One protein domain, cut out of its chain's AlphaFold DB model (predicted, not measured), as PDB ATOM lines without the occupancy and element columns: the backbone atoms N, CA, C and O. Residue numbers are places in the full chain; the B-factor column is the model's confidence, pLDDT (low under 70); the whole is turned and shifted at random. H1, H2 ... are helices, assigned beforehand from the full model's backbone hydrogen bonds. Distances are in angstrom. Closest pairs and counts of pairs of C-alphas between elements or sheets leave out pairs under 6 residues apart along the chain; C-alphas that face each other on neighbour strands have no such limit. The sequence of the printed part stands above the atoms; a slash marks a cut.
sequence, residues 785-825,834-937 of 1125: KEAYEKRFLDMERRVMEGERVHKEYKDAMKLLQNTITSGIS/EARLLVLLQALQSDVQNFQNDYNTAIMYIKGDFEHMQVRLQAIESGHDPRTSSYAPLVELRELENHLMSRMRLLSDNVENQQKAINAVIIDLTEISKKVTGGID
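AT A GLANCE: This is residues 785 to 825 and 834 to 937 of the 1125 residues of an uncharacterized protein of Chlamydomonas eustigma (UniProt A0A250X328). The longest helix, H2, pairs with H3 in a long helical hairpin, and a third long helix, H1, runs loosely beside H2, together making a rod. The three helices run nearly along one axis, each opposite to the one before; H1 keeps a wider distance from H2 than H3 does, and its residues 793 to 798 stand free. The printed part has 145 residues with three named helices, in the order H1, H2, H3, and no named strand; the class is all helix. The whole is extended, with a radius of gyration of the C-alphas of 22.7 A and spans of 78 by 22 by 20 A.

IN THESE COORDINATES: H2, residues 834 to 877, is 63.3 A long and begins at C-alpha 834 (-34.625, 69.718, 27.443). H3, residues 888 to 929, is 61.4 A long and ends at C-alpha 929 (-38.570, 63.379, 35.772). H1, residues 785 to 824, is 58.8 A long and begins at C-alpha 785 (-21.556, 14.703, 15.029).

HOW THE PARTS SIT: H2 and H3 form a helical hairpin across a short link of 10 residues. They touch, with the C-alphas of Ile 862 and Leu 900 closest at 6.2 A, and run opposite ways at a shallow tilt of 14 degrees. H1 and H2 are close but not clearly touching; their closest C-alphas, those of Ile 824 and Glu 834, are 7.9 A apart. They run opposite ways at a shallow tilt of 10 degrees. H1 and H3 are apart. In H1, H2 and H3 every O i to N i+4 pair is within hydrogen-bond range.

THE WHOLE: The two C-alphas farthest apart, those of Ser 885 and Gly 934, are 78.2 A from each other. Residues 826 to 833 are not printed, and C-alphas 825 and 834 are 11.5 A apart across this cut. The mean pLDDT of the printed part is 71.6, with 44 residues under 70, among them residues 785 to 803, 881 to 888 and 933 to 937.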
ATOM      1  N   LYS A 785     -21.259  13.865  16.203       52.19
ATOM      2  CA  LYS A 785     -21.556  14.703  15.029       52.19
ATOM      3  C   LYS A 785     -22.927  15.377  15.128       52.19
ATOM      4  O   LYS A 785     -22.981  16.601  15.186       52.19
ATOM      5  N   GLU A 786     -24.011  14.605  15.249       53.72
ATOM      6  CA  GLU A 786     -25.370  15.157  15.386       53.72
ATOM      7  C   GLU A 786     -25.502  16.102  16.587       53.72
ATOM      8  O   GLU A 786     -26.207  17.107  16.514       53.72
ATOM      9  N   ALA A 787     -24.807  15.823  17.697       56.78
ATOM     10  CA  ALA A 787     -24.830  16.692  18.867       56.78
ATOM     11  C   ALA A 787     -24.148  18.047  18.597       56.78
ATOM     12  O   ALA A 787     -24.666  19.075  19.033       56.78
ATOM     13  N   TYR A 788     -23.027  18.083  17.870       53.44
ATOM     14  CA  TYR A 788     -22.371  19.332  17.459       53.44
ATOM     15  C   TYR A 788     -23.139  20.070  16.351       53.44
ATOM     16  O   TYR A 788     -23.271  21.289  16.414       53.44
ATOM     17  N   GLU A 789     -23.706  19.348  15.388       56.28
ATOM     18  CA  GLU A 789     -24.472  19.895  14.260       56.28
ATOM     19  C   GLU A 789     -25.808  20.504  14.732       56.28
ATOM     20  O   GLU A 789     -26.147  21.641  14.399       56.28
ATOM     21  N   LYS A 790     -26.504  19.831  15.660       59.44
ATOM     22  CA  LYS A 790     -27.686  20.373  16.350       59.44
ATOM     23  C   LYS A 790     -27.350  21.571  17.246       59.44
ATOM     24  O   LYS A 790     -28.138  22.512  17.301       59.44
ATOM     25  N   ARG A 791     -26.188  21.573  17.918       54.94
ATOM     26  CA  ARG A 791     -25.684  22.741  18.675       54.94
ATOM     27  C   ARG A 791     -25.380  23.932  17.761       54.94
ATOM     28  O   ARG A 791     -25.616  25.061  18.175       54.94
ATOM     29  N   PHE A 792     -24.885  23.698  16.545       52.94
ATOM     30  CA  PHE A 792     -24.620  24.753  15.566       52.94
ATOM     31  C   PHE A 792     -25.917  25.421  15.092       52.94
ATOM     32  O   PHE A 792     -26.064  26.628  15.259       52.94
ATOM     33  N   LEU A 793     -26.894  24.643  14.611       59.31
ATOM     34  CA  LEU A 793     -28.187  25.167  14.135       59.31
ATOM     35  C   LEU A 793     -28.985  25.895  15.236       59.31
ATOM     36  O   LEU A 793     -29.697  26.863  14.968       59.31
ATOM     37  N   ASP A 794     -28.863  25.441  16.485       56.50
ATOM     38  CA  ASP A 794     -29.454  26.090  17.660       56.50
ATOM     39  C   ASP A 794     -28.709  27.385  18.049       56.50
ATOM     40  O   ASP A 794     -29.336  28.381  18.407       56.50
ATOM     41  N   MET A 795     -27.379  27.423  17.914       52.78
ATOM     42  CA  MET A 795     -26.583  28.640  18.116       52.78
ATOM     43  C   MET A 795     -26.860  29.694  17.037       52.78
ATOM     44  O   MET A 795     -27.063  30.859  17.372       52.78
ATOM     45  N   GLU A 796     -26.913  29.300  15.765       57.44
ATOM     46  CA  GLU A 796     -27.189  30.188  14.631       57.44
ATOM     47  C   GLU A 796     -28.583  30.822  14.748       57.44
ATOM     48  O   GLU A 796     -28.719  32.046  14.692       57.44
ATOM     49  N   ARG A 797     -29.607  30.016  15.067       61.91
ATOM     50  CA  ARG A 797     -30.967  30.499  15.361       61.91
ATOM     51  C   ARG A 797     -31.001  31.540  16.490       61.91
ATOM     52  O   ARG A 797     -31.777  32.487  16.413       61.91
ATOM     53  N   ARG A 798     -30.170  31.384  17.526       53.19
ATOM     54  CA  ARG A 798     -30.100  32.318  18.670       53.19
ATOM     55  C   ARG A 798     -29.312  33.593  18.365       53.19
ATOM     56  O   ARG A 798     -29.634  34.634  18.929       53.19
ATOM     57  N   VAL A 799     -28.331  33.553  17.458       53.16
ATOM     58  CA  VAL A 799     -27.674  34.774  16.951       53.16
ATOM     59  C   VAL A 799     -28.684  35.624  16.173       53.16
ATOM     60  O   VAL A 799     -28.822  36.808  16.471       53.16
ATOM     61  N   MET A 800     -29.463  35.006  15.277       60.66
ATOM     62  CA  MET A 800     -30.550  35.679  14.544       60.66
ATOM     63  C   MET A 800     -31.601  36.303  15.482       60.66
ATOM     64  O   MET A 800     -32.107  37.394  15.221       60.66
ATOM     65  N   GLU A 801     -31.913  35.643  16.600       56.72
ATOM     66  CA  GLU A 801     -32.845  36.168  17.607       56.72
ATOM     67  C   GLU A 801     -32.254  37.350  18.401       56.72
ATOM     68  O   GLU A 801     -32.945  38.339  18.648       56.72
ATOM     69  N   GLY A 802     -30.955  37.319  18.718       56.38
ATOM     70  CA  GLY A 802     -30.247  38.472  19.287       56.38
ATOM     71  C   GLY A 802     -30.254  39.692  18.356       56.38
ATOM     72  O   GLY A 802     -30.443  40.822  18.810       56.38
ATOM     73  N   GLU A 803     -30.124  39.479  17.042       64.31
ATOM     74  CA  GLU A 803     -30.274  40.542  16.040       64.31
ATOM     75  C   GLU A 803     -31.713  41.090  15.971       64.31
ATOM     76  O   GLU A 803     -31.894  42.307  15.846       64.31
ATOM     77  N   ARG A 804     -32.740  40.233  16.123       74.00
ATOM     78  CA  ARG A 804     -34.152  40.655  16.220       74.00
ATOM     79  C   ARG A 804     -34.384  41.560  17.431       74.00
ATOM     80  O   ARG A 804     -34.910  42.664  17.279       74.00
ATOM     81  N   VAL A 805     -33.935  41.133  18.610       58.78
ATOM     82  CA  VAL A 805     -34.041  41.893  19.866       58.78
ATOM     83  C   VAL A 805     -33.320  43.243  19.769       58.78
ATOM     84  O   VAL A 805     -33.881  44.275  20.144       58.78
ATOM     85  N   HIS A 806     -32.103  43.278  19.210       62.84
ATOM     86  CA  HIS A 806     -31.359  44.532  19.035       62.84
ATOM     87  C   HIS A 806     -32.042  45.491  18.052       62.84
ATOM     88  O   HIS A 806     -32.049  46.705  18.265       62.84
ATOM     89  N   LYS A 807     -32.663  44.967  16.987       72.50
ATOM     90  CA  LYS A 807     -33.475  45.765  16.059       72.50
ATOM     91  C   LYS A 807     -34.677  46.395  16.770       72.50
ATOM     92  O   LYS A 807     -34.908  47.590  16.602       72.50
ATOM     93  N   GLU A 808     -35.389  45.632  17.595       69.75
ATOM     94  CA  GLU A 808     -36.539  46.121  18.368       69.75
ATOM     95  C   GLU A 808     -36.133  47.204  19.380       69.75
ATOM     96  O   GLU A 808     -36.759  48.264  19.419       69.75
ATOM     97  N   TYR A 809     -35.017  47.026  20.096       66.62
ATOM     98  CA  TYR A 809     -34.452  48.074  20.957       66.62
ATOM     99  C   TYR A 809     -34.056  49.338  20.166       66.62
ATOM    100  O   TYR A 809     -34.352  50.462  20.579       66.62
ATOM    101  N   LYS A 810     -33.437  49.174  18.988       72.38
ATOM    102  CA  LYS A 810     -33.044  50.287  18.109       72.38
ATOM    103  C   LYS A 810     -34.250  51.063  17.575       72.38
ATOM    104  O   LYS A 810     -34.175  52.286  17.461       72.38
ATOM    105  N   ASP A 811     -35.351  50.385  17.270       77.62
ATOM    106  CA  ASP A 811     -36.583  51.021  16.801       77.62
ATOM    107  C   ASP A 811     -37.384  51.662  17.956       77.62
ATOM    108  O   ASP A 811     -37.916  52.761  17.779       77.62
ATOM    109  N   ALA A 812     -37.355  51.097  19.169       68.50
ATOM    110  CA  ALA A 812     -37.873  51.745  20.381       68.50
ATOM    111  C   ALA A 812     -37.097  53.030  20.743       68.50
ATOM    112  O   ALA A 812     -37.698  54.062  21.051       68.50
ATOM    113  N   MET A 813     -35.764  53.020  20.623       69.81
ATOM    114  CA  MET A 813     -34.931  54.215  20.817       69.81
ATOM    115  C   MET A 813     -35.218  55.312  19.779       69.81
ATOM    116  O   MET A 813     -35.286  56.489  20.141       69.81
ATOM    117  N   LYS A 814     -35.458  54.956  18.505       76.25
ATOM    118  CA  LYS A 814     -35.943  55.918  17.494       76.25
ATOM    119  C   LYS A 814     -37.318  56.476  17.853       76.25
ATOM    120  O   LYS A 814     -37.553  57.662  17.644       76.25
ATOM    121  N   LEU A 815     -38.228  55.643  18.366       74.56
ATOM    122  CA  LEU A 815     -39.566  56.079  18.763       74.56
ATOM    123  C   LEU A 815     -39.480  57.132  19.876       74.56
ATOM    124  O   LEU A 815     -40.024  58.218  19.706       74.56
ATOM    125  N   LEU A 816     -38.704  56.873  20.936       69.50
ATOM    126  CA  LEU A 816     -38.423  57.850  21.997       69.50
ATOM    127  C   LEU A 816     -37.797  59.146  21.449       69.50
ATOM    128  O   LEU A 816     -38.256  60.239  21.786       69.50
ATOM    129  N   GLN A 817     -36.797  59.043  20.566       75.12
ATOM    130  CA  GLN A 817     -36.143  60.198  19.935       75.12
ATOM    131  C   GLN A 817     -37.133  61.051  19.116       75.12
ATOM    132  O   GLN A 817     -37.116  62.282  19.210       75.12
ATOM    133  N   ASN A 818     -38.034  60.407  18.370       77.00
ATOM    134  CA  ASN A 818     -39.098  61.058  17.605       77.00
ATOM    135  C   ASN A 818     -40.153  61.703  18.516       77.00
ATOM    136  O   ASN A 818     -40.501  62.862  18.301       77.00
ATOM    137  N   THR A 819     -40.629  61.002  19.553       73.31
ATOM    138  CA  THR A 819     -41.591  61.537  20.529       73.31
ATOM    139  C   THR A 819     -41.048  62.797  21.198       73.31
ATOM    140  O   THR A 819     -41.716  63.831  21.176       73.31
ATOM    141  N   ILE A 820     -39.812  62.759  21.702       69.44
ATOM    142  CA  ILE A 820     -39.180  63.901  22.380       69.44
ATOM    143  C   ILE A 820     -38.984  65.078  21.413       69.44
ATOM    144  O   ILE A 820     -39.337  66.210  21.741       69.44
ATOM    145  N   THR A 821     -38.524  64.816  20.187       73.75
ATOM    146  CA  THR A 821     -38.343  65.855  19.158       73.75
ATOM    147  C   THR A 821     -39.684  66.474  18.731       73.75
ATOM    148  O   THR A 821     -39.769  67.685  18.522       73.75
ATOM    149  N   SER A 822     -40.753  65.672  18.653       76.25
ATOM    150  CA  SER A 822     -42.103  66.156  18.344       76.25
ATOM    151  C   SER A 822     -42.681  67.031  19.460       76.25
ATOM    152  O   SER A 822     -43.227  68.093  19.165       76.25
ATOM    153  N   GLY A 823     -42.484  66.663  20.731       71.12
ATOM    154  CA  GLY A 823     -42.935  67.459  21.876       71.12
ATOM    155  C   GLY A 823     -42.274  68.838  21.910       71.12
ATOM    156  O   GLY A 823     -42.971  69.854  21.923       71.12
ATOM    157  N   ILE A 824     -40.940  68.878  21.797       68.56
ATOM    158  CA  ILE A 824     -40.144  70.119  21.780       68.56
ATOM    159  C   ILE A 824     -40.582  71.059  20.641       68.56
ATOM    160  O   ILE A 824     -40.577  72.276  20.806       68.56
ATOM    161  N   SER A 825     -41.030  70.522  19.498       65.00
ATOM    162  CA  SER A 825     -41.487  71.341  18.363       65.00
ATOM    163  C   SER A 825     -42.769  72.154  18.626       65.00
ATOM    164  O   SER A 825     -43.082  73.061  17.856       65.00
ATOM    165  N   GLU A 834     -34.439  70.448  28.710       72.56
ATOM    166  CA  GLU A 834     -34.625  69.718  27.443       72.56
ATOM    167  C   GLU A 834     -33.312  69.635  26.655       72.56
ATOM    168  O   GLU A 834     -32.953  68.575  26.147       72.56
ATOM    169  N   ALA A 835     -32.527  70.718  26.635       77.62
ATOM    170  CA  ALA A 835     -31.189  70.725  26.049       77.62
ATOM    171  C   ALA A 835     -30.235  69.728  26.742       77.62
ATOM    172  O   ALA A 835     -29.422  69.089  26.073       77.62
ATOM    173  N   ARG A 836     -30.347  69.544  28.067       78.12
ATOM    174  CA  ARG A 836     -29.600  68.506  28.804       78.12
ATOM    175  C   ARG A 836     -30.107  67.101  28.485       78.12
ATOM    176  O   ARG A 836     -29.292  66.203  28.307       78.12
ATOM    177  N   LEU A 837     -31.423  66.923  28.376       75.19
ATOM    178  CA  LEU A 837     -32.057  65.659  27.998       75.19
ATOM    179  C   LEU A 837     -31.609  65.201  26.605       75.19
ATOM    180  O   LEU A 837     -31.220  64.048  26.442       75.19
ATOM    181  N   LEU A 838     -31.557  66.110  25.625       78.12
ATOM    182  CA  LEU A 838     -31.027  65.832  24.286       78.12
ATOM    183  C   LEU A 838     -29.542  65.428  24.312       78.12
ATOM    184  O   LEU A 838     -29.165  64.478  23.630       78.12
ATOM    185  N   VAL A 839     -28.707  66.089  25.125       82.06
ATOM    186  CA  VAL A 839     -27.288  65.715  25.284       82.06
ATOM    187  C   VAL A 839     -27.133  64.332  25.931       82.06
ATOM    188  O   VAL A 839     -26.317  63.541  25.463       82.06
ATOM    189  N   LEU A 840     -27.931  64.006  26.954       77.19
ATOM    190  CA  LEU A 840     -27.929  62.680  27.589       77.19
ATOM    191  C   LEU A 840     -28.405  61.579  26.630       77.19
ATOM    192  O   LEU A 840     -27.778  60.527  26.547       77.19
ATOM    193  N   LEU A 841     -29.461  61.835  25.852       77.12
ATOM    194  CA  LEU A 841     -29.949  60.910  24.823       77.12
ATOM    195  C   LEU A 841     -28.916  60.686  23.714       77.12
ATOM    196  O   LEU A 841     -28.753  59.559  23.253       77.12
ATOM    197  N   GLN A 842     -28.194  61.730  23.300       82.19
ATOM    198  CA  GLN A 842     -27.152  61.615  22.278       82.19
ATOM    199  C   GLN A 842     -25.892  60.903  22.802       82.19
ATOM    200  O   GLN A 842     -25.270  60.152  22.051       82.19
ATOM    201  N   ALA A 843     -25.549  61.071  24.085       77.44
ATOM    202  CA  ALA A 843     -24.520  60.267  24.747       77.44
ATOM    203  C   ALA A 843     -24.927  58.784  24.794       77.44
ATOM    204  O   ALA A 843     -24.195  57.937  24.288       77.44
ATOM    205  N   LEU A 844     -26.147  58.478  25.259       74.94
ATOM    206  CA  LEU A 844     -26.687  57.115  25.280       74.94
ATOM    207  C   LEU A 844     -26.699  56.473  23.884       74.94
ATOM    208  O   LEU A 844     -26.316  55.318  23.722       74.94
ATOM    209  N   GLN A 845     -27.105  57.229  22.859       78.94
ATOM    210  CA  GLN A 845     -27.118  56.771  21.469       78.94
ATOM    211  C   GLN A 845     -25.703  56.455  20.951       78.94
ATOM    212  O   GLN A 845     -25.544  55.525  20.161       78.94
ATOM    213  N   SER A 846     -24.678  57.177  21.418       80.94
ATOM    214  CA  SER A 846     -23.271  56.858  21.147       80.94
ATOM    215  C   SER A 846     -22.822  55.594  21.884       80.94
ATOM    216  O   SER A 846     -22.216  54.722  21.266       80.94
ATOM    217  N   ASP A 847     -23.137  55.449  23.171       75.19
ATOM    218  CA  ASP A 847     -22.687  54.308  23.981       75.19
ATOM    219  C   ASP A 847     -23.342  52.987  23.549       75.19
ATOM    220  O   ASP A 847     -22.654  51.976  23.405       75.19
ATOM    221  N   VAL A 848     -24.634  53.011  23.203       74.38
ATOM    222  CA  VAL A 848     -25.339  51.887  22.559       74.38
ATOM    223  C   VAL A 848     -24.696  51.521  21.217       74.38
ATOM    224  O   VAL A 848     -24.564  50.339  20.892       74.38
ATOM    225  N   GLN A 849     -24.283  52.509  20.416       78.25
ATOM    226  CA  GLN A 849     -23.682  52.248  19.107       78.25
ATOM    227  C   GLN A 849     -22.236  51.735  19.223       78.25
ATOM    228  O   GLN A 849     -21.841  50.886  18.422       78.25
ATOM    229  N   ASN A 850     -21.487  52.179  20.239       77.88
ATOM    230  CA  ASN A 850     -20.183  51.630  20.614       77.88
ATOM    231  C   ASN A 850     -20.321  50.174  21.085       77.88
ATOM    232  O   ASN A 850     -19.647  49.297  20.549       77.88
ATOM    233  N   PHE A 851     -21.268  49.890  21.987       73.50
ATOM    234  CA  PHE A 851     -21.544  48.524  22.432       73.50
ATOM    235  C   PHE A 851     -21.961  47.602  21.281       73.50
ATOM    236  O   PHE A 851     -21.492  46.469  21.226       73.50
ATOM    237  N   GLN A 852     -22.771  48.071  20.321       75.25
ATOM    238  CA  GLN A 852     -23.085  47.276  19.128       75.25
ATOM    239  C   GLN A 852     -21.811  46.888  18.353       75.25
ATOM    240  O   GLN A 852     -21.700  45.756  17.883       75.25
ATOM    241  N   ASN A 853     -20.838  47.796  18.229       80.12
ATOM    242  CA  ASN A 853     -19.578  47.516  17.536       80.12
ATOM    243  C   ASN A 853     -18.726  46.487  18.301       80.12
ATOM    244  O   ASN A 853     -18.205  45.554  17.688       80.12
ATOM    245  N   ASP A 854     -18.633  46.610  19.628       73.69
ATOM    246  CA  ASP A 854     -17.920  45.656  20.489       73.69
ATOM    247  C   ASP A 854     -18.590  44.271  20.497       73.69
ATOM    248  O   ASP A 854     -17.911  43.250  20.388       73.69
ATOM    249  N   TYR A 855     -19.924  44.224  20.564       77.25
ATOM    250  CA  TYR A 855     -20.733  43.002  20.525       77.25
ATOM    251  C   TYR A 855     -20.574  42.261  19.189       77.25
ATOM    252  O   TYR A 855     -20.245  41.073  19.174       77.25
ATOM    253  N   ASN A 856     -20.706  42.973  18.064       78.88
ATOM    254  CA  ASN A 856     -20.491  42.414  16.726       78.88
ATOM    255  C   ASN A 856     -19.054  41.889  16.562       78.88
ATOM    256  O   ASN A 856     -18.838  40.806  16.019       78.88
ATOM    257  N   THR A 857     -18.072  42.633  17.079       79.81
ATOM    258  CA  THR A 857     -16.657  42.239  17.066       79.81
ATOM    259  C   THR A 857     -16.423  40.976  17.903       79.81
ATOM    260  O   THR A 857     -15.728  40.060  17.461       79.81
ATOM    261  N   ALA A 858     -17.036  40.874  19.086       73.25
ATOM    262  CA  ALA A 858     -16.961  39.689  19.935       73.25
ATOM    263  C   ALA A 858     -17.629  38.461  19.291       73.25
ATOM    264  O   ALA A 858     -17.046  37.376  19.336       73.25
ATOM    265  N   ILE A 859     -18.790  38.616  18.639       77.75
ATOM    266  CA  ILE A 859     -19.441  37.533  17.880       77.75
ATOM    267  C   ILE A 859     -18.562  37.066  16.718       77.75
ATOM    268  O   ILE A 859     -18.350  35.863  16.577       77.75
ATOM    269  N   MET A 860     -17.998  37.983  15.924       83.75
ATOM    270  CA  MET A 860     -17.095  37.638  14.820       83.75
ATOM    271  C   MET A 860     -15.896  36.810  15.312       83.75
ATOM    272  O   MET A 860     -15.538  35.800  14.707       83.75
ATOM    273  N   TYR A 861     -15.307  37.193  16.448       79.94
ATOM    274  CA  TYR A 861     -14.209  36.453  17.067       79.94
ATOM    275  C   TYR A 861     -14.623  35.086  17.632       79.94
ATOM    276  O   TYR A 861     -13.878  34.119  17.477       79.94
ATOM    277  N   ILE A 862     -15.800  34.983  18.256       77.06
ATOM    278  CA  ILE A 862     -16.361  33.715  18.751       77.06
ATOM    279  C   ILE A 862     -16.649  32.755  17.587       77.06
ATOM    280  O   ILE A 862     -16.329  31.570  17.683       77.06
ATOM    281  N   LYS A 863     -17.189  33.264  16.471       79.12
ATOM    282  CA  LYS A 863     -17.438  32.488  15.251       79.12
ATOM    283  C   LYS A 863     -16.131  31.966  14.644       79.12
ATOM    284  O   LYS A 863     -16.026  30.766  14.417       79.12
ATOM    285  N   GLY A 864     -15.110  32.815  14.495       85.19
ATOM    286  CA  GLY A 864     -13.805  32.402  13.958       85.19
ATOM    287  C   GLY A 864     -13.068  31.356  14.810       85.19
ATOM    288  O   GLY A 864     -12.457  30.437  14.262       85.19
ATOM    289  N   ASP A 865     -13.154  31.431  16.146       79.44
ATOM    290  CA  ASP A 865     -12.602  30.381  17.023       79.44
ATOM    291  C   ASP A 865     -13.341  29.047  16.855       79.44
ATOM    292  O   ASP A 865     -12.717  27.983  16.876       79.44
ATOM    293  N   PHE A 866     -14.667  29.100  16.697       78.75
ATOM    294  CA  PHE A 866     -15.509  27.921  16.516       78.75
ATOM    295  C   PHE A 866     -15.276  27.260  15.151       78.75
ATOM    296  O   PHE A 866     -15.093  26.047  15.090       78.75
ATOM    297  N   GLU A 867     -15.181  28.045  14.076       83.88
ATOM    298  CA  GLU A 867     -14.820  27.573  12.732       83.88
ATOM    299  C   GLU A 867     -13.429  26.915  12.730       83.88
ATOM    300  O   GLU A 867     -13.264  25.802  12.229       83.88
ATOM    301  N   HIS A 868     -12.430  27.530  13.374       81.56
ATOM    302  CA  HIS A 868     -11.101  26.925  13.509       81.56
ATOM    303  C   HIS A 868     -11.121  25.636  14.357       81.56
ATOM    304  O   HIS A 868     -10.402  24.683  14.051       81.56
ATOM    305  N   MET A 869     -11.974  25.559  15.386       82.00
ATOM    306  CA  MET A 869     -12.189  24.335  16.165       82.00
ATOM    307  C   MET A 869     -12.847  23.227  15.322       82.00
ATOM    308  O   MET A 869     -12.392  22.087  15.385       82.00
ATOM    309  N   GLN A 870     -13.848  23.550  14.492       79.88
ATOM    310  CA  GLN A 870     -14.468  22.602  13.556       79.88
ATOM    311  C   GLN A 870     -13.458  22.070  12.534       79.88
ATOM    312  O   GLN A 870     -13.334  20.856  12.389       79.88
ATOM    313  N   VAL A 871     -12.677  22.946  11.891       86.19
ATOM    314  CA  VAL A 871     -11.631  22.546  10.930       86.19
ATOM    315  C   VAL A 871     -10.605  21.612  11.581       86.19
ATOM    316  O   VAL A 871     -10.170  20.642  10.960       86.19
ATOM    317  N   ARG A 872     -10.235  21.843  12.850       81.69
ATOM    318  CA  ARG A 872      -9.319  20.947  13.574       81.69
ATOM    319  C   ARG A 872      -9.951  19.632  14.013       81.69
ATOM    320  O   ARG A 872      -9.266  18.617  13.934       81.69
ATOM    321  N   LEU A 873     -11.223  19.611  14.409       81.19
ATOM    322  CA  LEU A 873     -11.949  18.359  14.649       81.19
ATOM    323  C   LEU A 873     -12.023  17.526  13.360       81.19
ATOM    324  O   LEU A 873     -11.610  16.370  13.363       81.19
ATOM    325  N   GLN A 874     -12.401  18.136  12.235       83.56
ATOM    326  CA  GLN A 874     -12.483  17.472  10.933       83.56
ATOM    327  C   GLN A 874     -11.116  16.951  10.440       83.56
ATOM    328  O   GLN A 874     -11.038  15.869   9.857       83.56
ATOM    329  N   ALA A 875     -10.017  17.669  10.705       81.12
ATOM    330  CA  ALA A 875      -8.653  17.217  10.395       81.12
ATOM    331  C   ALA A 875      -8.194  16.009  11.243       81.12
ATOM    332  O   ALA A 875      -7.395  15.195  10.777       81.12
ATOM    333  N   ILE A 876      -8.709  15.878  12.471       81.38
ATOM    334  CA  ILE A 876      -8.475  14.719  13.346       81.38
ATOM    335  C   ILE A 876      -9.355  13.537  12.909       81.38
ATOM    336  O   ILE A 876      -8.850  12.427  12.762       81.38
ATOM    337  N   GLU A 877     -10.646  13.770  12.649       78.88
ATOM    338  CA  GLU A 877     -11.618  12.744  12.231       78.88
ATOM    339  C   GLU A 877     -11.279  12.116  10.869       78.88
ATOM    340  O   GLU A 877     -11.421  10.910  10.690       78.88
ATOM    341  N   SER A 878     -10.772  12.907   9.919       83.69
ATOM    342  CA  SER A 878     -10.333  12.430   8.594       83.69
ATOM    343  C   SER A 878      -8.987  11.688   8.597       83.69
ATOM    344  O   SER A 878      -8.541  11.217   7.547       83.69
ATOM    345  N   GLY A 879      -8.292  11.624   9.741       83.31
ATOM    346  CA  GLY A 879      -6.952  11.034   9.857       83.31
ATOM    347  C   GLY A 879      -5.872  11.726   9.011       83.31
ATOM    348  O   GLY A 879      -4.775  11.189   8.874       83.31
ATOM    349  N   HIS A 880      -6.169  12.892   8.425       71.00
ATOM    350  CA  HIS A 880      -5.285  13.595   7.491       71.00
ATOM    351  C   HIS A 880      -4.236  14.486   8.174       71.00
ATOM    352  O   HIS A 880      -3.323  14.958   7.499       71.00
ATOM    353  N   ASP A 881      -4.302  14.699   9.496       62.38
ATOM    354  CA  ASP A 881      -3.179  15.281  10.240       62.38
ATOM    355  C   ASP A 881      -2.107  14.198  10.528       62.38
ATOM    356  O   ASP A 881      -2.334  13.307  11.358       62.38
ATOM    357  N   PRO A 882      -0.902  14.263   9.917       55.19
ATOM    358  CA  PRO A 882       0.174  13.296  10.158       55.19
ATOM    359  C   PRO A 882       0.774  13.378  11.578       55.19
ATOM    360  O   PRO A 882       1.684  12.619  11.908       55.19
ATOM    361  N   ARG A 883       0.291  14.292  12.435       55.50
ATOM    362  CA  ARG A 883       0.664  14.420  13.855       55.50
ATOM    363  C   ARG A 883      -0.259  13.643  14.801       55.50
ATOM    364  O   ARG A 883      -0.047  13.700  16.014       55.50
ATOM    365  N   THR A 884      -1.247  12.916  14.277       52.28
ATOM    366  CA  THR A 884      -2.237  12.111  15.030       52.28
ATOM    367  C   THR A 884      -1.642  11.058  15.973       52.28
ATOM    368  O   THR A 884      -2.298  10.674  16.935       52.28
ATOM    369  N   SER A 885      -0.385  10.642  15.785       48.91
ATOM    370  CA  SER A 885       0.348   9.789  16.741       48.91
ATOM    371  C   SER A 885       0.803  10.513  18.023       48.91
ATOM    372  O   SER A 885       1.410   9.899  18.900       48.91
ATOM    373  N   SER A 886       0.528  11.816  18.152       60.38
ATOM    374  CA  SER A 886       0.920  12.652  19.288       60.38
ATOM    375  C   SER A 886      -0.287  13.305  19.968       60.38
ATOM    376  O   SER A 886      -1.282  13.630  19.329       60.38
ATOM    377  N   TYR A 887      -0.169  13.600  21.265       67.00
ATOM    378  CA  TYR A 887      -1.193  14.333  22.030       67.00
ATOM    379  C   TYR A 887      -1.383  15.806  21.598       67.00
ATOM    380  O   TYR A 887      -2.243  16.490  22.151       67.00
ATOM    381  N   ALA A 888      -0.599  16.325  20.644       63.47
ATOM    382  CA  ALA A 888      -0.596  17.745  20.291       63.47
ATOM    383  C   ALA A 888      -1.959  18.293  19.807       63.47
ATOM    384  O   ALA A 888      -2.350  19.348  20.312       63.47
ATOM    385  N   PRO A 889      -2.742  17.609  18.942       72.94
ATOM    386  CA  PRO A 889      -4.032  18.135  18.486       72.94
ATOM    387  C   PRO A 889      -5.054  18.293  19.624       72.94
ATOM    388  O   PRO A 889      -5.840  19.237  19.623       72.94
ATOM    389  N   LEU A 890      -5.002  17.428  20.645       69.69
ATOM    390  CA  LEU A 890      -5.850  17.531  21.842       69.69
ATOM    391  C   LEU A 890      -5.455  18.713  22.742       69.69
ATOM    392  O   LEU A 890      -6.312  19.283  23.416       69.69
ATOM    393  N   VAL A 891      -4.176  19.101  22.753       74.31
ATOM    394  CA  VAL A 891      -3.720  20.321  23.442       74.31
ATOM    395  C   VAL A 891      -4.171  21.561  22.672       74.31
ATOM    396  O   VAL A 891      -4.744  22.460  23.279       74.31
ATOM    397  N   GLU A 892      -4.003  21.583  21.347       76.94
ATOM    398  CA  GLU A 892      -4.431  22.703  20.494       76.94
ATOM    399  C   GLU A 892      -5.960  22.919  20.559       76.94
ATOM    400  O   GLU A 892      -6.409  24.052  20.736       76.94
ATOM    401  N   LEU A 893      -6.771  21.851  20.540       77.81
ATOM    402  CA  LEU A 893      -8.222  21.938  20.781       77.81
ATOM    403  C   LEU A 893      -8.562  22.512  22.165       77.81
ATOM    404  O   LEU A 893      -9.456  23.350  22.284       77.81
ATOM    405  N   ARG A 894      -7.843  22.099  23.217       76.19
ATOM    406  CA  ARG A 894      -8.072  22.593  24.584       76.19
ATOM    407  C   ARG A 894      -7.641  24.053  24.759       76.19
ATOM    408  O   ARG A 894      -8.237  24.775  25.560       76.19
ATOM    409  N   GLU A 895      -6.630  24.513  24.027       78.75
ATOM    410  CA  GLU A 895      -6.251  25.929  23.990       78.75
ATOM    411  C   GLU A 895      -7.345  26.773  23.309       78.75
ATOM    412  O   GLU A 895      -7.752  27.793  23.870       78.75
ATOM    413  N   LEU A 896      -7.917  26.297  22.193       77.56
ATOM    414  CA  LEU A 896      -9.065  26.932  21.524       77.56
ATOM    415  C   LEU A 896     -10.321  26.966  22.410       77.56
ATOM    416  O   LEU A 896     -10.967  28.005  22.515       77.56
ATOM    417  N   GLU A 897     -10.635  25.872  23.107       80.75
ATOM    418  CA  GLU A 897     -11.735  25.804  24.081       80.75
ATOM    419  C   GLU A 897     -11.570  26.853  25.196       80.75
ATOM    420  O   GLU A 897     -12.511  27.582  25.522       80.75
ATOM    421  N   ASN A 898     -10.366  26.982  25.769       75.75
ATOM    422  CA  ASN A 898     -10.099  27.986  26.805       75.75
ATOM    423  C   ASN A 898     -10.176  29.421  26.259       75.75
ATOM    424  O   ASN A 898     -10.584  30.318  27.002       75.75
ATOM    425  N   HIS A 899      -9.822  29.650  24.991       77.06
ATOM    426  CA  HIS A 899      -9.921  30.958  24.331       77.06
ATOM    427  C   HIS A 899     -11.381  31.356  24.075       77.06
ATOM    428  O   HIS A 899     -11.817  32.415  24.535       77.06
ATOM    429  N   LEU A 900     -12.170  30.449  23.490       77.69
ATOM    430  CA  LEU A 900     -13.618  30.582  23.289       77.69
ATOM    431  C   LEU A 900     -14.344  30.873  24.614       77.69
ATOM    432  O   LEU A 900     -15.074  31.859  24.730       77.69
ATOM    433  N   MET A 901     -14.067  30.083  25.658       73.88
ATOM    434  CA  MET A 901     -14.632  30.281  27.000       73.88
ATOM    435  C   MET A 901     -14.153  31.568  27.690       73.88
ATOM    436  O   MET A 901     -14.806  32.041  28.622       73.88
ATOM    437  N   SER A 902     -13.026  32.149  27.269       76.56
ATOM    438  CA  SER A 902     -12.555  33.449  27.771       76.56
ATOM    439  C   SER A 902     -13.242  34.610  27.048       76.56
ATOM    440  O   SER A 902     -13.671  35.557  27.702       76.56
ATOM    441  N   ARG A 903     -13.444  34.508  25.728       79.00
ATOM    442  CA  ARG A 903     -14.227  35.477  24.940       79.00
ATOM    443  C   ARG A 903     -15.706  35.491  25.335       79.00
ATOM    444  O   ARG A 903     -16.272  36.569  25.482       79.00
ATOM    445  N   MET A 904     -16.300  34.331  25.623       72.94
ATOM    446  CA  MET A 904     -17.655  34.244  26.189       72.94
ATOM    447  C   MET A 904     -17.791  34.951  27.547       72.94
ATOM    448  O   MET A 904     -18.827  35.561  27.801       72.94
ATOM    449  N   ARG A 905     -16.763  34.917  28.412       74.44
ATOM    450  CA  ARG A 905     -16.778  35.691  29.671       74.44
ATOM    451  C   ARG A 905     -16.701  37.188  29.419       74.44
ATOM    452  O   ARG A 905     -17.549  37.898  29.929       74.44
ATOM    453  N   LEU A 906     -15.780  37.649  28.571       74.62
ATOM    454  CA  LEU A 906     -15.683  39.073  28.219       74.62
ATOM    455  C   LEU A 906     -16.997  39.619  27.632       74.62
ATOM    456  O   LEU A 906     -17.385  40.741  27.936       74.62
ATOM    457  N   LEU A 907     -17.715  38.812  26.843       75.38
ATOM    458  CA  LEU A 907     -19.048  39.162  26.352       75.38
ATOM    459  C   LEU A 907     -20.074  39.282  27.496       75.38
ATOM    460  O   LEU A 907     -20.829  40.251  27.532       75.38
ATOM    461  N   SER A 908     -20.069  38.344  28.449       76.38
ATOM    462  CA  SER A 908     -20.926  38.378  29.645       76.38
ATOM    463  C   SER A 908     -20.627  39.582  30.547       76.38
ATOM    464  O   SER A 908     -21.551  40.278  30.962       76.38
ATOM    465  N   ASP A 909     -19.349  39.858  30.812       75.81
ATOM    466  CA  ASP A 909     -18.892  40.983  31.633       75.81
ATOM    467  C   ASP A 909     -19.299  42.323  30.984       75.81
ATOM    468  O   ASP A 909     -19.756  43.246  31.663       75.81
ATOM    469  N   ASN A 910     -19.202  42.422  29.651       71.81
ATOM    470  CA  ASN A 910     -19.661  43.588  28.893       71.81
ATOM    471  C   ASN A 910     -21.187  43.770  28.967       71.81
ATOM    472  O   ASN A 910     -21.640  44.896  29.167       71.81
ATOM    473  N   VAL A 911     -21.977  42.694  28.862       72.75
ATOM    474  CA  VAL A 911     -23.444  42.747  29.030       72.75
ATOM    475  C   VAL A 911     -23.824  43.193  30.447       72.75
ATOM    476  O   VAL A 911     -24.665  44.077  30.599       72.75
ATOM    477  N   GLU A 912     -23.170  42.670  31.490       74.19
ATOM    478  CA  GLU A 912     -23.426  43.088  32.878       74.19
ATOM    479  C   GLU A 912     -23.087  44.576  33.096       74.19
ATOM    480  O   GLU A 912     -23.799  45.296  33.802       74.19
ATOM    481  N   ASN A 913     -22.022  45.071  32.462       72.94
ATOM    482  CA  ASN A 913     -21.640  46.481  32.532       72.94
ATOM    483  C   ASN A 913     -22.589  47.399  31.741       72.94
ATOM    484  O   ASN A 913     -22.890  48.494  32.220       72.94
ATOM    485  N   GLN A 914     -23.138  46.951  30.607       70.25
ATOM    486  CA  GLN A 914     -24.216  47.671  29.916       70.25
ATOM    487  C   GLN A 914     -25.499  47.713  30.749       70.25
ATOM    488  O   GLN A 914     -26.097  48.777  30.875       70.25
ATOM    489  N   GLN A 915     -25.886  46.613  31.401       73.88
ATOM    490  CA  GLN A 915     -27.046  46.614  32.298       73.88
ATOM    491  C   GLN A 915     -26.877  47.637  33.435       73.88
ATOM    492  O   GLN A 915     -27.819  48.354  33.762       73.88
ATOM    493  N   LYS A 916     -25.668  47.776  34.000       76.06
ATOM    494  CA  LYS A 916     -25.362  48.818  35.001       76.06
ATOM    495  C   LYS A 916     -25.464  50.232  34.424       76.06
ATOM    496  O   LYS A 916     -26.031  51.098  35.087       76.06
ATOM    497  N   ALA A 917     -24.952  50.467  33.214       71.75
ATOM    498  CA  ALA A 917     -25.038  51.768  32.546       71.75
ATOM    499  C   ALA A 917     -26.496  52.160  32.242       71.75
ATOM    500  O   ALA A 917     -26.922  53.264  32.574       71.75
ATOM    501  N   ILE A 918     -27.291  51.231  31.707       71.25
ATOM    502  CA  ILE A 918     -28.719  51.432  31.431       71.25
ATOM    503  C   ILE A 918     -29.495  51.666  32.737       71.25
ATOM    504  O   ILE A 918     -30.303  52.590  32.808       71.25
ATOM    505  N   ASN A 919     -29.210  50.908  33.802       75.62
ATOM    506  CA  ASN A 919     -29.829  51.119  35.114       75.62
ATOM    507  C   ASN A 919     -29.491  52.503  35.701       75.62
ATOM    508  O   ASN A 919     -30.373  53.154  36.259       75.62
ATOM    509  N   ALA A 920     -28.249  52.981  35.551       74.81
ATOM    510  CA  ALA A 920     -27.859  54.331  35.964       74.81
ATOM    511  C   ALA A 920     -28.623  55.410  35.176       74.81
ATOM    512  O   ALA A 920     -29.170  56.336  35.767       74.81
ATOM    513  N   VAL A 921     -28.768  55.237  33.862       73.38
ATOM    514  CA  VAL A 921     -29.538  56.147  32.997       73.38
ATOM    515  C   VAL A 921     -31.028  56.151  33.357       73.38
ATOM    516  O   VAL A 921     -31.652  57.210  33.363       73.38
ATOM    517  N   ILE A 922     -31.609  55.003  33.722       72.31
ATOM    518  CA  ILE A 922     -32.990  54.924  34.227       72.31
ATOM    519  C   ILE A 922     -33.132  55.696  35.551       72.31
ATOM    520  O   ILE A 922     -34.137  56.384  35.744       72.31
ATOM    521  N   ILE A 923     -32.135  55.641  36.441       78.62
ATOM    522  CA  ILE A 923     -32.108  56.432  37.683       78.62
ATOM    523  C   ILE A 923     -32.025  57.935  37.368       78.62
ATOM    524  O   ILE A 923     -32.857  58.691  37.872       78.62
ATOM    525  N   ASP A 924     -31.114  58.359  36.489       78.31
ATOM    526  CA  ASP A 924     -30.950  59.764  36.089       78.31
ATOM    527  C   ASP A 924     -32.219  60.325  35.426       78.31
ATOM    528  O   ASP A 924     -32.697  61.397  35.800       78.31
ATOM    529  N   LEU A 925     -32.831  59.581  34.497       70.56
ATOM    530  CA  LEU A 925     -34.112  59.941  33.876       70.56
ATOM    531  C   LEU A 925     -35.243  60.023  34.914       70.56
ATOM    532  O   LEU A 925     -36.077  60.927  34.842       70.56
ATOM    533  N   THR A 926     -35.246  59.136  35.913       74.00
ATOM    534  CA  THR A 926     -36.203  59.170  37.031       74.00
ATOM    535  C   THR A 926     -35.971  60.378  37.950       74.00
ATOM    536  O   THR A 926     -36.924  60.911  38.520       74.00
ATOM    537  N   GLU A 927     -34.732  60.847  38.119       78.00
ATOM    538  CA  GLU A 927     -34.431  62.051  38.902       78.00
ATOM    539  C   GLU A 927     -34.743  63.342  38.127       78.00
ATOM    540  O   GLU A 927     -35.294  64.281  38.704       78.00
ATOM    541  N   ILE A 928     -34.469  63.382  36.820       74.31
ATOM    542  CA  ILE A 928     -34.864  64.483  35.927       74.31
ATOM    543  C   ILE A 928     -36.395  64.586  35.877       74.31
ATOM    544  O   ILE A 928     -36.939  65.663  36.104       74.31
ATOM    545  N   SER A 929     -37.101  63.465  35.702       67.06
ATOM    546  CA  SER A 929     -38.570  63.379  35.772       67.06
ATOM    547  C   SER A 929     -39.149  64.048  37.027       67.06
ATOM    548  O   SER A 929     -40.120  64.796  36.927       67.06
ATOM    549  N   LYS A 930     -38.538  63.823  38.197       72.81
ATOM    550  CA  LYS A 930     -38.970  64.406  39.482       72.81
ATOM    551  C   LYS A 930     -38.689  65.906  39.615       72.81
ATOM    552  O   LYS A 930     -39.210  66.520  40.541       72.81
ATOM    553  N   LYS A 931     -37.860  66.486  38.742       74.81
ATOM    554  CA  LYS A 931     -37.540  67.924  38.710       74.81
ATOM    555  C   LYS A 931     -38.381  68.668  37.670       74.81
ATOM    556  O   LYS A 931     -38.862  69.760  37.952       74.81
ATOM    557  N   VAL A 932     -38.656  68.037  36.527       70.62
ATOM    558  CA  VAL A 932     -39.497  68.565  35.432       70.62
ATOM    559  C   VAL A 932     -41.006  68.375  35.734       70.62
ATOM    560  O   VAL A 932     -41.829  68.129  34.849       70.62
ATOM    561  N   THR A 933     -41.414  68.482  37.004       55.94
ATOM    562  CA  THR A 933     -42.811  68.311  37.450       55.94
ATOM    563  C   THR A 933     -43.655  69.549  37.142       55.94
ATOM    564  O   THR A 933     -44.037  70.303  38.037       55.94
ATOM    565  N   GLY A 934     -43.932  69.754  35.854       56.00
ATOM    566  CA  GLY A 934     -44.798  70.822  35.349       56.00
ATOM    567  C   GLY A 934     -45.586  70.488  34.075       56.00
ATOM    568  O   GLY A 934     -46.439  71.285  33.697       56.00
ATOM    569  N   GLY A 935     -45.343  69.343  33.417       54.31
ATOM    570  CA  GLY A 935     -46.036  69.024  32.156       54.31
ATOM    571  C   GLY A 935     -46.006  67.577  31.645       54.31
ATOM    572  O   GLY A 935     -46.884  67.222  30.865       54.31
ATOM    573  N   ILE A 936     -45.064  66.722  32.072       59.56
ATOM    574  CA  ILE A 936     -45.070  65.301  31.677       59.56
ATOM    575  C   ILE A 936     -45.828  64.489  32.730       59.56
ATOM    576  O   ILE A 936     -45.470  64.510  33.908       59.56
ATOM    577  N   ASP A 937     -46.870  63.772  32.305       68.19
ATOM    578  CA  ASP A 937     -47.662  62.913  33.185       68.19
ATOM    579  C   ASP A 937     -46.793  61.779  33.765       68.19
ATOM    580  O   ASP A 937     -46.092  61.058  33.044       68.19
TER     581      ASP A 937